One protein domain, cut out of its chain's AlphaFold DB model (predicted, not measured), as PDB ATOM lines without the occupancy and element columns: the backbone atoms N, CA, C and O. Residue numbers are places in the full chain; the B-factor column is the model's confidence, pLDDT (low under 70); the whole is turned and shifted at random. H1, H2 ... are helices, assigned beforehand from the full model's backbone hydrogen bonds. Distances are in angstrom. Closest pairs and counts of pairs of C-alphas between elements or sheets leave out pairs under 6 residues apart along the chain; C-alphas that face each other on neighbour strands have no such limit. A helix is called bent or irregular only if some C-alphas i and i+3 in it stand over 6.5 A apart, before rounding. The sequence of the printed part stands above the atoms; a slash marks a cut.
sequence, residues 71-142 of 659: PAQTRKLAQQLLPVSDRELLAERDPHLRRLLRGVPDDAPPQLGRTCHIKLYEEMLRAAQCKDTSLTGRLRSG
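AT A GLANCE: This is residues 71 to 142 of the 659 residues of the protein "Hypothetical protein" of Symbiodinium pilosum (UniProt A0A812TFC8). Two short helical hairpins, H1b with H2 and H3 with H4, meet where H1b touches H3, and a long loop, residues 103 to 117, joins them. The first helix, H1, is sharply bent, and its arm H1a leads away from the first hairpin to lie near H3. The printed part has 72 residues with four named helices, H1 to H4 in chain order, and no named strand; its class is all helix. It is compact, with a radius of gyration of the C-alphas of 12.2 A and spans of 32 by 27 by 16 A.

HOW THE PARTS SIT: Begin at H1, residues 71 to 90, assigned as one helix by its hydrogen bonds but bent: C-alphas 80 and 83 are 7.0 A apart, and its arms H1a, residues 71 to 80, and H1b, residues 83 to 90, stand at a steep tilt of 51 degrees. A tight link leads to H2, residues 95 to 102, which forms a hairpin with H1b at a shallow tilt of 22 degrees; their closest C-alphas, Leu 89 and Arg 98, are 6.0 A apart. Next find H3, residues 118 to 127, which touches H1b at a steep tilt of 57 degrees, closest at the C-alphas of Ser 85 and Lys 119, 5.3 A. H1a is close to H3 but not clearly touching, with the C-alphas of Ala 78 and Leu 120 closest at 6.2 A. H4, residues 135 to 141, forms a hairpin with H3 at a shallow tilt of 16 degrees, closest at the C-alphas of Ile 118 and Thr 136, 6.1 A. H2 and H3 are apart. The packing is mostly aligned, but only just: 2 of 3 touching pairs are at a shallow tilt. In H1a, H1b, H2, H3 and H4 every O i to N i+4 pair is within hydrogen-bond range.

IN THESE COORDINATES: Find C-alpha 71 at (-9.882, -8.817, 40.042); from there H1a runs 14.4 A to C-alpha 80. H1b measures 10.3 A and H2 10.2 A. H3 starts at C-alpha 118, (-26.398, -8.461, 48.501), and runs 14.3 A; H4 runs 9.9 A to C-alpha 141 at (-36.919, -6.098, 50.485).

THE WHOLE: Look for the two C-alphas farthest apart at Asp 107 and Lys 131, 35.6 A. The printed part has no cut, and the link from H2 to H3 is long. Mean pLDDT of the printed part is 93.3; residues 71 to 72 are under 70.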
ATOM      1  N   PRO A  71      -8.919  -7.839  40.559       61.22
ATOM      2  CA  PRO A  71      -9.882  -8.817  40.042       61.22
ATOM      3  C   PRO A  71      -9.822 -10.183  40.745       61.22
ATOM      4  O   PRO A  71     -10.837 -10.885  40.822       61.22
ATOM      5  N   ALA A  72      -8.648 -10.568  41.257       67.50
ATOM      6  CA  ALA A  72      -8.446 -11.809  42.005       67.50
ATOM      7  C   ALA A  72      -8.935 -11.684  43.457       67.50
ATOM      8  O   ALA A  72      -9.618 -12.577  43.958       67.50
ATOM      9  N   GLN A  73      -8.668 -10.549  44.109       75.69
ATOM     10  CA  GLN A  73      -9.174 -10.250  45.452       75.69
ATOM     11  C   GLN A  73     -10.701 -10.208  45.481       75.69
ATOM     12  O   GLN A  73     -11.331 -10.889  46.289       75.69
ATOM     13  N   THR A  74     -11.312  -9.509  44.523       78.94
ATOM     14  CA  THR A  74     -12.774  -9.473  44.382       78.94
ATOM     15  C   THR A  74     -13.369 -10.851  44.085       78.94
ATOM     16  O   THR A  74     -14.534 -11.087  44.397       78.94
ATOM     17  N   ARG A  75     -12.596 -11.791  43.512       86.94
ATOM     18  CA  ARG A  75     -13.076 -13.152  43.214       86.94
ATOM     19  C   ARG A  75     -13.197 -13.944  44.501       86.94
ATOM     20  O   ARG A  75     -14.237 -14.543  44.759       86.94
ATOM     21  N   LYS A  76     -12.134 -13.905  45.305       88.62
ATOM     22  CA  LYS A  76     -12.089 -14.541  46.619       88.62
ATOM     23  C   LYS A  76     -13.182 -13.973  47.524       88.62
ATOM     24  O   LYS A  76     -13.920 -14.743  48.128       88.62
ATOM     25  N   LEU A  77     -13.342 -12.647  47.537       91.31
ATOM     26  CA  LEU A  77     -14.387 -11.973  48.305       91.31
ATOM     27  C   LEU A  77     -15.792 -12.418  47.869       91.31
ATOM     28  O   LEU A  77     -16.598 -12.809  48.708       91.31
ATOM     29  N   ALA A  78     -16.074 -12.441  46.561       93.50
ATOM     30  CA  ALA A  78     -17.365 -12.892  46.044       93.50
ATOM     31  C   ALA A  78     -17.681 -14.343  46.447       93.50
ATOM     32  O   ALA A  78     -18.804 -14.628  46.861       93.50
ATOM     33  N   GLN A  79     -16.697 -15.247  46.377       93.50
ATOM     34  CA  GLN A  79     -16.854 -16.646  46.791       93.50
ATOM     35  C   GLN A  79     -17.104 -16.787  48.296       93.50
ATOM     36  O   GLN A  79     -17.962 -17.566  48.702       93.50
ATOM     37  N   GLN A  80     -16.388 -16.021  49.122       94.94
ATOM     38  CA  GLN A  80     -16.536 -16.050  50.579       94.94
ATOM     39  C   GLN A  80     -17.879 -15.482  51.045       94.94
ATOM     40  O   GLN A  80     -18.479 -16.010  51.978       94.94
ATOM     41  N   LEU A  81     -18.359 -14.418  50.399       97.12
ATOM     42  CA  LEU A  81     -19.589 -13.742  50.800       97.12
ATOM     43  C   LEU A  81     -20.854 -14.389  50.226       97.12
ATOM     44  O   LEU A  81     -21.936 -14.133  50.748       97.12
ATOM     45  N   LEU A  82     -20.765 -15.191  49.156       97.31
ATOM     46  CA  LEU A  82     -21.956 -15.747  48.496       97.31
ATOM     47  C   LEU A  82     -22.839 -16.576  49.447       97.31
ATOM     48  O   LEU A  82     -24.043 -16.323  49.462       97.31
ATOM     49  N   PRO A  83     -22.299 -17.482  50.290       97.00
ATOM     50  CA  PRO A  83     -23.115 -18.205  51.268       97.00
ATOM     51  C   PRO A  83     -23.787 -17.283  52.295       97.00
ATOM     52  O   PRO A  83     -24.870 -17.586  52.790       97.00
ATOM     53  N   VAL A  84     -23.162 -16.144  52.618       97.25
ATOM     54  CA  VAL A  84     -23.728 -15.158  53.549       97.25
ATOM     55  C   VAL A  84     -24.906 -14.433  52.905       97.25
ATOM     56  O   VAL A  84     -25.960 -14.346  53.532       97.25
ATOM     57  N   SER A  85     -24.753 -13.976  51.656       96.75
ATOM     58  CA  SER A  85     -25.859 -13.421  50.866       96.75
ATOM     59  C   SER A  85     -27.006 -14.418  50.764       96.75
ATOM     60  O   SER A  85     -28.144 -14.068  51.048       96.75
ATOM     61  N   ASP A  86     -26.711 -15.675  50.430       97.19
ATOM     62  CA  ASP A  86     -27.730 -16.712  50.273       97.19
ATOM     63  C   ASP A  86     -28.527 -16.955  51.558       97.19
ATOM     64  O   ASP A  86     -29.753 -17.005  51.527       97.19
ATOM     65  N   ARG A  87     -27.850 -17.004  52.711       96.31
ATOM     66  CA  ARG A  87     -28.506 -17.123  54.018       96.31
ATOM     67  C   ARG A  87     -29.441 -15.946  54.312       96.31
ATOM     68  O   ARG A  87     -30.503 -16.152  54.891       96.31
ATOM     69  N   GLU A  88     -29.061 -14.724  53.939       95.31
ATOM     70  CA  GLU A  88     -29.934 -13.552  54.100       95.31
ATOM     71  C   GLU A  88     -31.132 -13.586  53.156       95.31
ATOM     72  O   GLU A  88     -32.233 -13.214  53.559       95.31
ATOM     73  N   LEU A  89     -30.940 -14.063  51.925       96.06
ATOM     74  CA  LEU A  89     -32.031 -14.243  50.973       96.06
ATOM     75  C   LEU A  89     -32.991 -15.349  51.424       96.06
ATOM     76  O   LEU A  89     -34.197 -15.162  51.348       96.06
ATOM     77  N   LEU A  90     -32.491 -16.464  51.960       95.81
ATOM     78  CA  LEU A  90     -33.320 -17.544  52.511       95.81
ATOM     79  C   LEU A  90     -34.146 -17.110  53.734       95.81
ATOM     80  O   LEU A  90     -35.179 -17.713  54.016       95.81
ATOM     81  N   ALA A  91     -33.728 -16.053  54.438       94.50
ATOM     82  CA  ALA A  91     -34.481 -15.476  55.549       94.50
ATOM     83  C   ALA A  91     -35.664 -14.590  55.102       94.50
ATOM     84  O   ALA A  91     -36.521 -14.261  55.927       94.50
ATOM     85  N   GLU A  92     -35.729 -14.193  53.826       94.69
ATOM     86  CA  GLU A  92     -36.892 -13.493  53.277       94.69
ATOM     87  C   GLU A  92     -38.108 -14.424  53.299       94.69
ATOM     88  O   GLU A  92     -38.023 -15.588  52.915       94.69
ATOM     89  N   ARG A  93     -39.259 -13.939  53.772       94.62
ATOM     90  CA  ARG A  93     -40.434 -14.792  54.010       94.62
ATOM     91  C   ARG A  93     -41.161 -15.130  52.720       94.62
ATOM     92  O   ARG A  93     -41.689 -16.235  52.592       94.62
ATOM     93  N   ASP A  94     -41.177 -14.195  51.776       96.25
ATOM     94  CA  ASP A  94     -41.892 -14.352  50.518       96.25
ATOM     95  C   ASP A  94     -41.133 -15.278  49.539       96.25
ATOM     96  O   ASP A  94     -40.038 -14.928  49.086       96.25
ATOM     97  N   PRO A  95     -41.697 -16.443  49.164       96.25
ATOM     98  CA  PRO A  95     -40.998 -17.428  48.334       96.25
ATOM     99  C   PRO A  95     -40.722 -16.931  46.909       96.25
ATOM    100  O   PRO A  95     -39.728 -17.321  46.298       96.25
ATOM    101  N   HIS A  96     -41.562 -16.047  46.368       97.31
ATOM    102  CA  HIS A  96     -41.379 -15.521  45.016       97.31
ATOM    103  C   HIS A  96     -40.248 -14.492  44.957       97.31
ATOM    104  O   HIS A  96     -39.457 -14.495  44.015       97.31
ATOM    105  N   LEU A  97     -40.122 -13.653  45.986       97.19
ATOM    106  CA  LEU A  97     -39.008 -12.728  46.151       97.19
ATOM    107  C   LEU A  97     -37.705 -13.495  46.374       97.19
ATOM    108  O   LEU A  97     -36.709 -13.182  45.723       97.19
ATOM    109  N   ARG A  98     -37.724 -14.552  47.203       96.50
ATOM    110  CA  ARG A  98     -36.582 -15.471  47.335       96.50
ATOM    111  C   ARG A  98     -36.172 -16.052  45.989       96.50
ATOM    112  O   ARG A  98     -35.014 -15.920  45.605       96.50
ATOM    113  N   ARG A  99     -37.115 -16.635  45.242       96.62
ATOM    114  CA  ARG A  99     -36.858 -17.219  43.917       96.62
ATOM    115  C   ARG A  99     -36.240 -16.203  42.951       96.62
ATOM    116  O   ARG A  99     -35.267 -16.545  42.279       96.62
ATOM    117  N   LEU A 100     -36.766 -14.974  42.913       97.25
ATOM    118  CA  LEU A 100     -36.243 -13.884  42.084       97.25
ATOM    119  C   LEU A 100     -34.798 -13.529  42.459       97.25
ATOM    120  O   LEU A 100     -33.936 -13.466  41.586       97.25
ATOM    121  N   LEU A 101     -34.531 -13.292  43.746       96.88
ATOM    122  CA  LEU A 101     -33.223 -12.826  44.214       96.88
ATOM    123  C   LEU A 101     -32.166 -13.925  44.182       96.88
ATOM    124  O   LEU A 101     -31.013 -13.655  43.863       96.88
ATOM    125  N   ARG A 102     -32.533 -15.171  44.486       96.31
ATOM    126  CA  ARG A 102     -31.599 -16.299  44.430       96.31
ATOM    127  C   ARG A 102     -31.297 -16.709  42.994       96.31
ATOM    128  O   ARG A 102     -30.195 -17.185  42.722       96.31
ATOM    129  N   GLY A 103     -32.263 -16.564  42.084       94.56
ATOM    130  CA  GLY A 103     -32.170 -17.044  40.701       94.56
ATOM    131  C   GLY A 103     -32.156 -18.576  40.580       94.56
ATOM    132  O   GLY A 103     -32.187 -19.120  39.473       94.56
ATOM    133  N   VAL A 104     -32.178 -19.293  41.708       94.38
ATOM    134  CA  VAL A 104     -32.213 -20.758  41.840       94.38
ATOM    135  C   VAL A 104     -33.345 -21.176  42.800       94.38
ATOM    136  O   VAL A 104     -33.834 -20.323  43.544       94.38
ATOM    137  N   PRO A 105     -33.852 -22.420  42.723       93.44
ATOM    138  CA  PRO A 105     -34.819 -22.963  43.686       93.44
ATOM    139  C   PRO A 105     -34.290 -23.008  45.130       93.44
ATOM    140  O   PRO A 105     -33.078 -23.064  45.328       93.44
ATOM    141  N   ASP A 106     -35.185 -23.012  46.127       93.81
ATOM    142  CA  ASP A 106     -34.860 -22.984  47.572       93.81
ATOM    143  C   ASP A 106     -33.947 -24.133  48.037       93.81
ATOM    144  O   ASP A 106     -33.097 -23.936  48.900       93.81
ATOM    145  N   ASP A 107     -34.051 -25.293  47.399       93.44
ATOM    146  CA  ASP A 107     -33.253 -26.497  47.637       93.44
ATOM    147  C   ASP A 107     -31.924 -26.543  46.858       93.44
ATOM    148  O   ASP A 107     -31.065 -27.381  47.138       93.44
ATOM    149  N   ALA A 108     -31.718 -25.638  45.900       95.81
ATOM    150  CA  ALA A 108     -30.491 -25.557  45.118       95.81
ATOM    151  C   ALA A 108     -29.441 -24.647  45.790       95.81
ATOM    152  O   ALA A 108     -29.799 -23.641  46.415       95.81
ATOM    153  N   PRO A 109     -28.133 -24.935  45.635       96.00
ATOM    154  CA  PRO A 109     -27.076 -24.057  46.131       96.00
ATOM    155  C   PRO A 109     -27.045 -22.718  45.366       96.00
ATOM    156  O   PRO A 109     -27.378 -22.688  44.176       96.00
ATOM    157  N   PRO A 110     -26.605 -21.612  46.002       96.50
ATOM    158  CA  PRO A 110     -26.498 -20.314  45.341       96.50
ATOM    159  C   PRO A 110     -25.498 -20.357  44.184       96.50
ATOM    160  O   PRO A 110     -24.476 -21.045  44.243       96.50
ATOM    161  N   GLN A 111     -25.758 -19.567  43.142       95.56
ATOM    162  CA  GLN A 111     -24.956 -19.560  41.919       95.56
ATOM    163  C   GLN A 111     -24.470 -18.142  41.585       95.56
ATOM    164  O   GLN A 111     -25.273 -17.230  41.371       95.56
ATOM    165  N   LEU A 112     -23.147 -17.960  41.461       94.44
ATOM    166  CA  LEU A 112     -22.565 -16.722  40.917       94.44
ATOM    167  C   LEU A 112     -23.101 -16.444  39.507       94.44
ATOM    168  O   LEU A 112     -23.305 -17.366  38.718       94.44
ATOM    169  N   GLY A 113     -23.335 -15.173  39.183       93.00
ATOM    170  CA  GLY A 113     -23.979 -14.775  37.928       93.00
ATOM    171  C   GLY A 113     -25.502 -14.818  37.957       93.00
ATOM    172  O   GLY A 113     -26.125 -14.263  37.056       93.00
ATOM    173  N   ARG A 114     -26.114 -15.453  38.967       93.50
ATOM    174  CA  ARG A 114     -27.575 -15.547  39.097       93.50
ATOM    175  C   ARG A 114     -28.101 -14.987  40.405       93.50
ATOM    176  O   ARG A 114     -29.058 -14.225  40.382       93.50
ATOM    177  N   THR A 115     -27.487 -15.369  41.519       96.69
ATOM    178  CA  THR A 115     -27.877 -14.909  42.849       96.69
ATOM    179  C   THR A 115     -27.513 -13.438  43.017       96.69
ATOM    180  O   THR A 115     -26.353 -13.064  42.852       96.69
ATOM    181  N   CYS A 116     -28.499 -12.609  43.361       96.94
ATOM    182  CA  CYS A 116     -28.317 -11.206  43.703       96.94
ATOM    183  C   CYS A 116     -27.426 -11.110  44.943       96.94
ATOM    184  O   CYS A 116     -27.823 -11.457  46.057       96.94
ATOM    185  N   HIS A 117     -26.180 -10.691  44.741       96.75
ATOM    186  CA  HIS A 117     -25.137 -10.839  45.746       96.75
ATOM    187  C   HIS A 117     -25.131  -9.653  46.719       96.75
ATOM    188  O   HIS A 117     -24.260  -8.786  46.661       96.75
ATOM    189  N   ILE A 118     -26.138  -9.599  47.599       96.06
ATOM    190  CA  ILE A 118     -26.398  -8.461  48.501       96.06
ATOM    191  C   ILE A 118     -25.170  -8.092  49.345       96.06
ATOM    192  O   ILE A 118     -24.822  -6.915  49.415       96.06
ATOM    193  N   LYS A 119     -24.458  -9.068  49.924       96.19
ATOM    194  CA  LYS A 119     -23.246  -8.782  50.708       96.19
ATOM    195  C   LYS A 119     -22.098  -8.239  49.880       96.19
ATOM    196  O   LYS A 119     -21.358  -7.388  50.361       96.19
ATOM    197  N   LEU A 120     -21.943  -8.702  48.643       96.19
ATOM    198  CA  LEU A 120     -20.925  -8.141  47.765       96.19
ATOM    199  C   LEU A 120     -21.272  -6.704  47.365       96.19
ATOM    200  O   LEU A 120     -20.373  -5.869  47.346       96.19
ATOM    201  N   TYR A 121     -22.555  -6.405  47.116       96.38
ATOM    202  CA  TYR A 121     -23.009  -5.021  46.957       96.38
ATOM    203  C   TYR A 121     -22.657  -4.186  48.192       96.38
ATOM    204  O   TYR A 121     -22.040  -3.145  48.038       96.38
ATOM    205  N   GLU A 122     -22.985  -4.627  49.410       95.38
ATOM    206  CA  GLU A 122     -22.677  -3.868  50.635       95.38
ATOM    207  C   GLU A 122     -21.188  -3.516  50.760       95.38
ATOM    208  O   GLU A 122     -20.850  -2.358  51.008       95.38
ATOM    209  N   GLU A 123     -20.298  -4.491  50.558       94.69
ATOM    210  CA  GLU A 123     -18.852  -4.266  50.653       94.69
ATOM    211  C   GLU A 123     -18.331  -3.353  49.536       94.69
ATOM    212  O   GLU A 123     -17.573  -2.419  49.804       94.69
ATOM    213  N   MET A 124     -18.756  -3.573  48.288       94.44
ATOM    214  CA  MET A 124     -18.309  -2.753  47.158       94.44
ATOM    215  C   MET A 124     -18.865  -1.330  47.225       94.44
ATOM    216  O   MET A 124     -18.133  -0.383  46.970       94.44
ATOM    217  N   LEU A 125     -20.123  -1.139  47.618       94.50
ATOM    218  CA  LEU A 125     -20.710   0.197  47.744       94.50
ATOM    219  C   LEU A 125     -20.076   0.987  48.888       94.50
ATOM    220  O   LEU A 125     -19.842   2.186  48.742       94.50
ATOM    221  N   ARG A 126     -19.731   0.320  49.997       93.50
ATOM    222  CA  ARG A 126     -18.963   0.938  51.083       93.50
ATOM    223  C   ARG A 126     -17.571   1.350  50.609       93.50
ATOM    224  O   ARG A 126     -17.160   2.477  50.870       93.50
ATOM    225  N   ALA A 127     -16.868   0.465  49.900       91.56
ATOM    226  CA  ALA A 127     -15.538   0.749  49.364       91.56
ATOM    227  C   ALA A 127     -15.552   1.875  48.313       91.56
ATOM    228  O   ALA A 127     -14.650   2.705  48.307       91.56
ATOM    229  N   ALA A 128     -16.596   1.942  47.483       91.50
ATOM    230  CA  ALA A 128     -16.815   3.011  46.509       91.50
ATOM    231  C   ALA A 128     -17.321   4.324  47.138       91.50
ATOM    232  O   ALA A 128     -17.490   5.309  46.430       91.50
ATOM    233  N   GLN A 129     -17.605   4.344  48.449       92.00
ATOM    234  CA  GLN A 129     -18.230   5.482  49.137       92.00
ATOM    235  C   GLN A 129     -19.521   5.951  48.440       92.00
ATOM    236  O   GLN A 129     -19.803   7.149  48.350       92.00
ATOM    237  N   CYS A 130     -20.304   4.991  47.937       90.88
ATOM    238  CA  CYS A 130     -21.540   5.263  47.219       90.88
ATOM    239  C   CYS A 130     -22.522   6.026  48.119       90.88
ATOM    240  O   CYS A 130     -22.725   5.681  49.286       90.88
ATOM    241  N   LYS A 131     -23.151   7.068  47.564       89.00
ATOM    242  CA  LYS A 131     -24.085   7.927  48.307       89.00
ATOM    243  C   LYS A 131     -25.415   7.245  48.621       89.00
ATOM    244  O   LYS A 131     -26.051   7.593  49.614       89.00
ATOM    245  N   ASP A 132     -25.829   6.286  47.793       91.38
ATOM    246  CA  ASP A 132     -27.089   5.572  47.988       91.38
ATOM    247  C   ASP A 132     -26.914   4.463  49.030       91.38
ATOM    248  O   ASP A 132     -26.577   3.316  48.727       91.38
ATOM    249  N   THR A 133     -27.182   4.805  50.285       87.38
ATOM    250  CA  THR A 133     -27.130   3.855  51.400       87.38
ATOM    251  C   THR A 133     -28.362   2.948  51.480       87.38
ATOM    252  O   THR A 133     -28.394   2.033  52.300       87.38
ATOM    253  N   SER A 134     -29.403   3.208  50.681       91.50
ATOM    254  CA  SER A 134     -30.682   2.485  50.722       91.50
ATOM    255  C   SER A 134     -30.721   1.279  49.779       91.50
ATOM    256  O   SER A 134     -31.489   0.336  50.006       91.50
ATOM    257  N   LEU A 135     -29.878   1.284  48.741       94.56
ATOM    258  CA  LEU A 135     -29.921   0.337  47.630       94.56
ATOM    259  C   LEU A 135     -29.909  -1.134  48.064       94.56
ATOM    260  O   LEU A 135     -30.761  -1.900  47.622       94.56
ATOM    261  N   THR A 136     -28.983  -1.555  48.928       94.31
ATOM    262  CA  THR A 136     -28.860  -2.969  49.342       94.31
ATOM    263  C   THR A 136     -30.085  -3.446  50.111       94.31
ATOM    264  O   THR A 136     -30.617  -4.521  49.830       94.31
ATOM    265  N   GLY A 137     -30.599  -2.604  51.011       94.38
ATOM    266  CA  GLY A 137     -31.855  -2.849  51.711       94.38
ATOM    267  C   GLY A 137     -33.019  -3.029  50.736       94.38
ATOM    268  O   GLY A 137     -33.801  -3.970  50.878       94.38
ATOM    269  N   ARG A 138     -33.098  -2.191  49.697       94.81
ATOM    270  CA  ARG A 138     -34.152  -2.265  48.674       94.81
ATOM    271  C   ARG A 138     -34.004  -3.417  47.693       94.81
ATOM    272  O   ARG A 138     -35.016  -3.995  47.302       94.81
ATOM    273  N   LEU A 139     -32.782  -3.805  47.341       95.00
ATOM    274  CA  LEU A 139     -32.525  -5.037  46.597       95.00
ATOM    275  C   LEU A 139     -32.946  -6.270  47.404       95.00
ATOM    276  O   LEU A 139     -33.376  -7.249  46.811       95.00
ATOM    277  N   ARG A 140     -32.890  -6.223  48.740       94.31
ATOM    278  CA  ARG A 140     -33.378  -7.318  49.586       94.31
ATOM    279  C   ARG A 140     -34.900  -7.315  49.743       94.31
ATOM    280  O   ARG A 140     -35.529  -8.343  49.547       94.31
ATOM    281  N   SER A 141     -35.497  -6.177  50.102       93.56
ATOM    282  CA  SER A 141     -36.919  -6.098  50.485       93.56
ATOM    283  C   SER A 141     -37.881  -5.756  49.341       93.56
ATOM    284  O   SER A 141     -39.098  -5.728  49.535       93.56
ATOM    285  N   GLY A 142     -37.350  -5.386  48.177       95.81
ATOM    286  CA  GLY A 142     -38.116  -4.810  47.079       95.81
ATOM    287  C   GLY A 142     -38.339  -3.300  47.193       95.81
ATOM    288  O   GLY A 142     -38.327  -2.707  48.280       95.81
TER     289      GLY A 142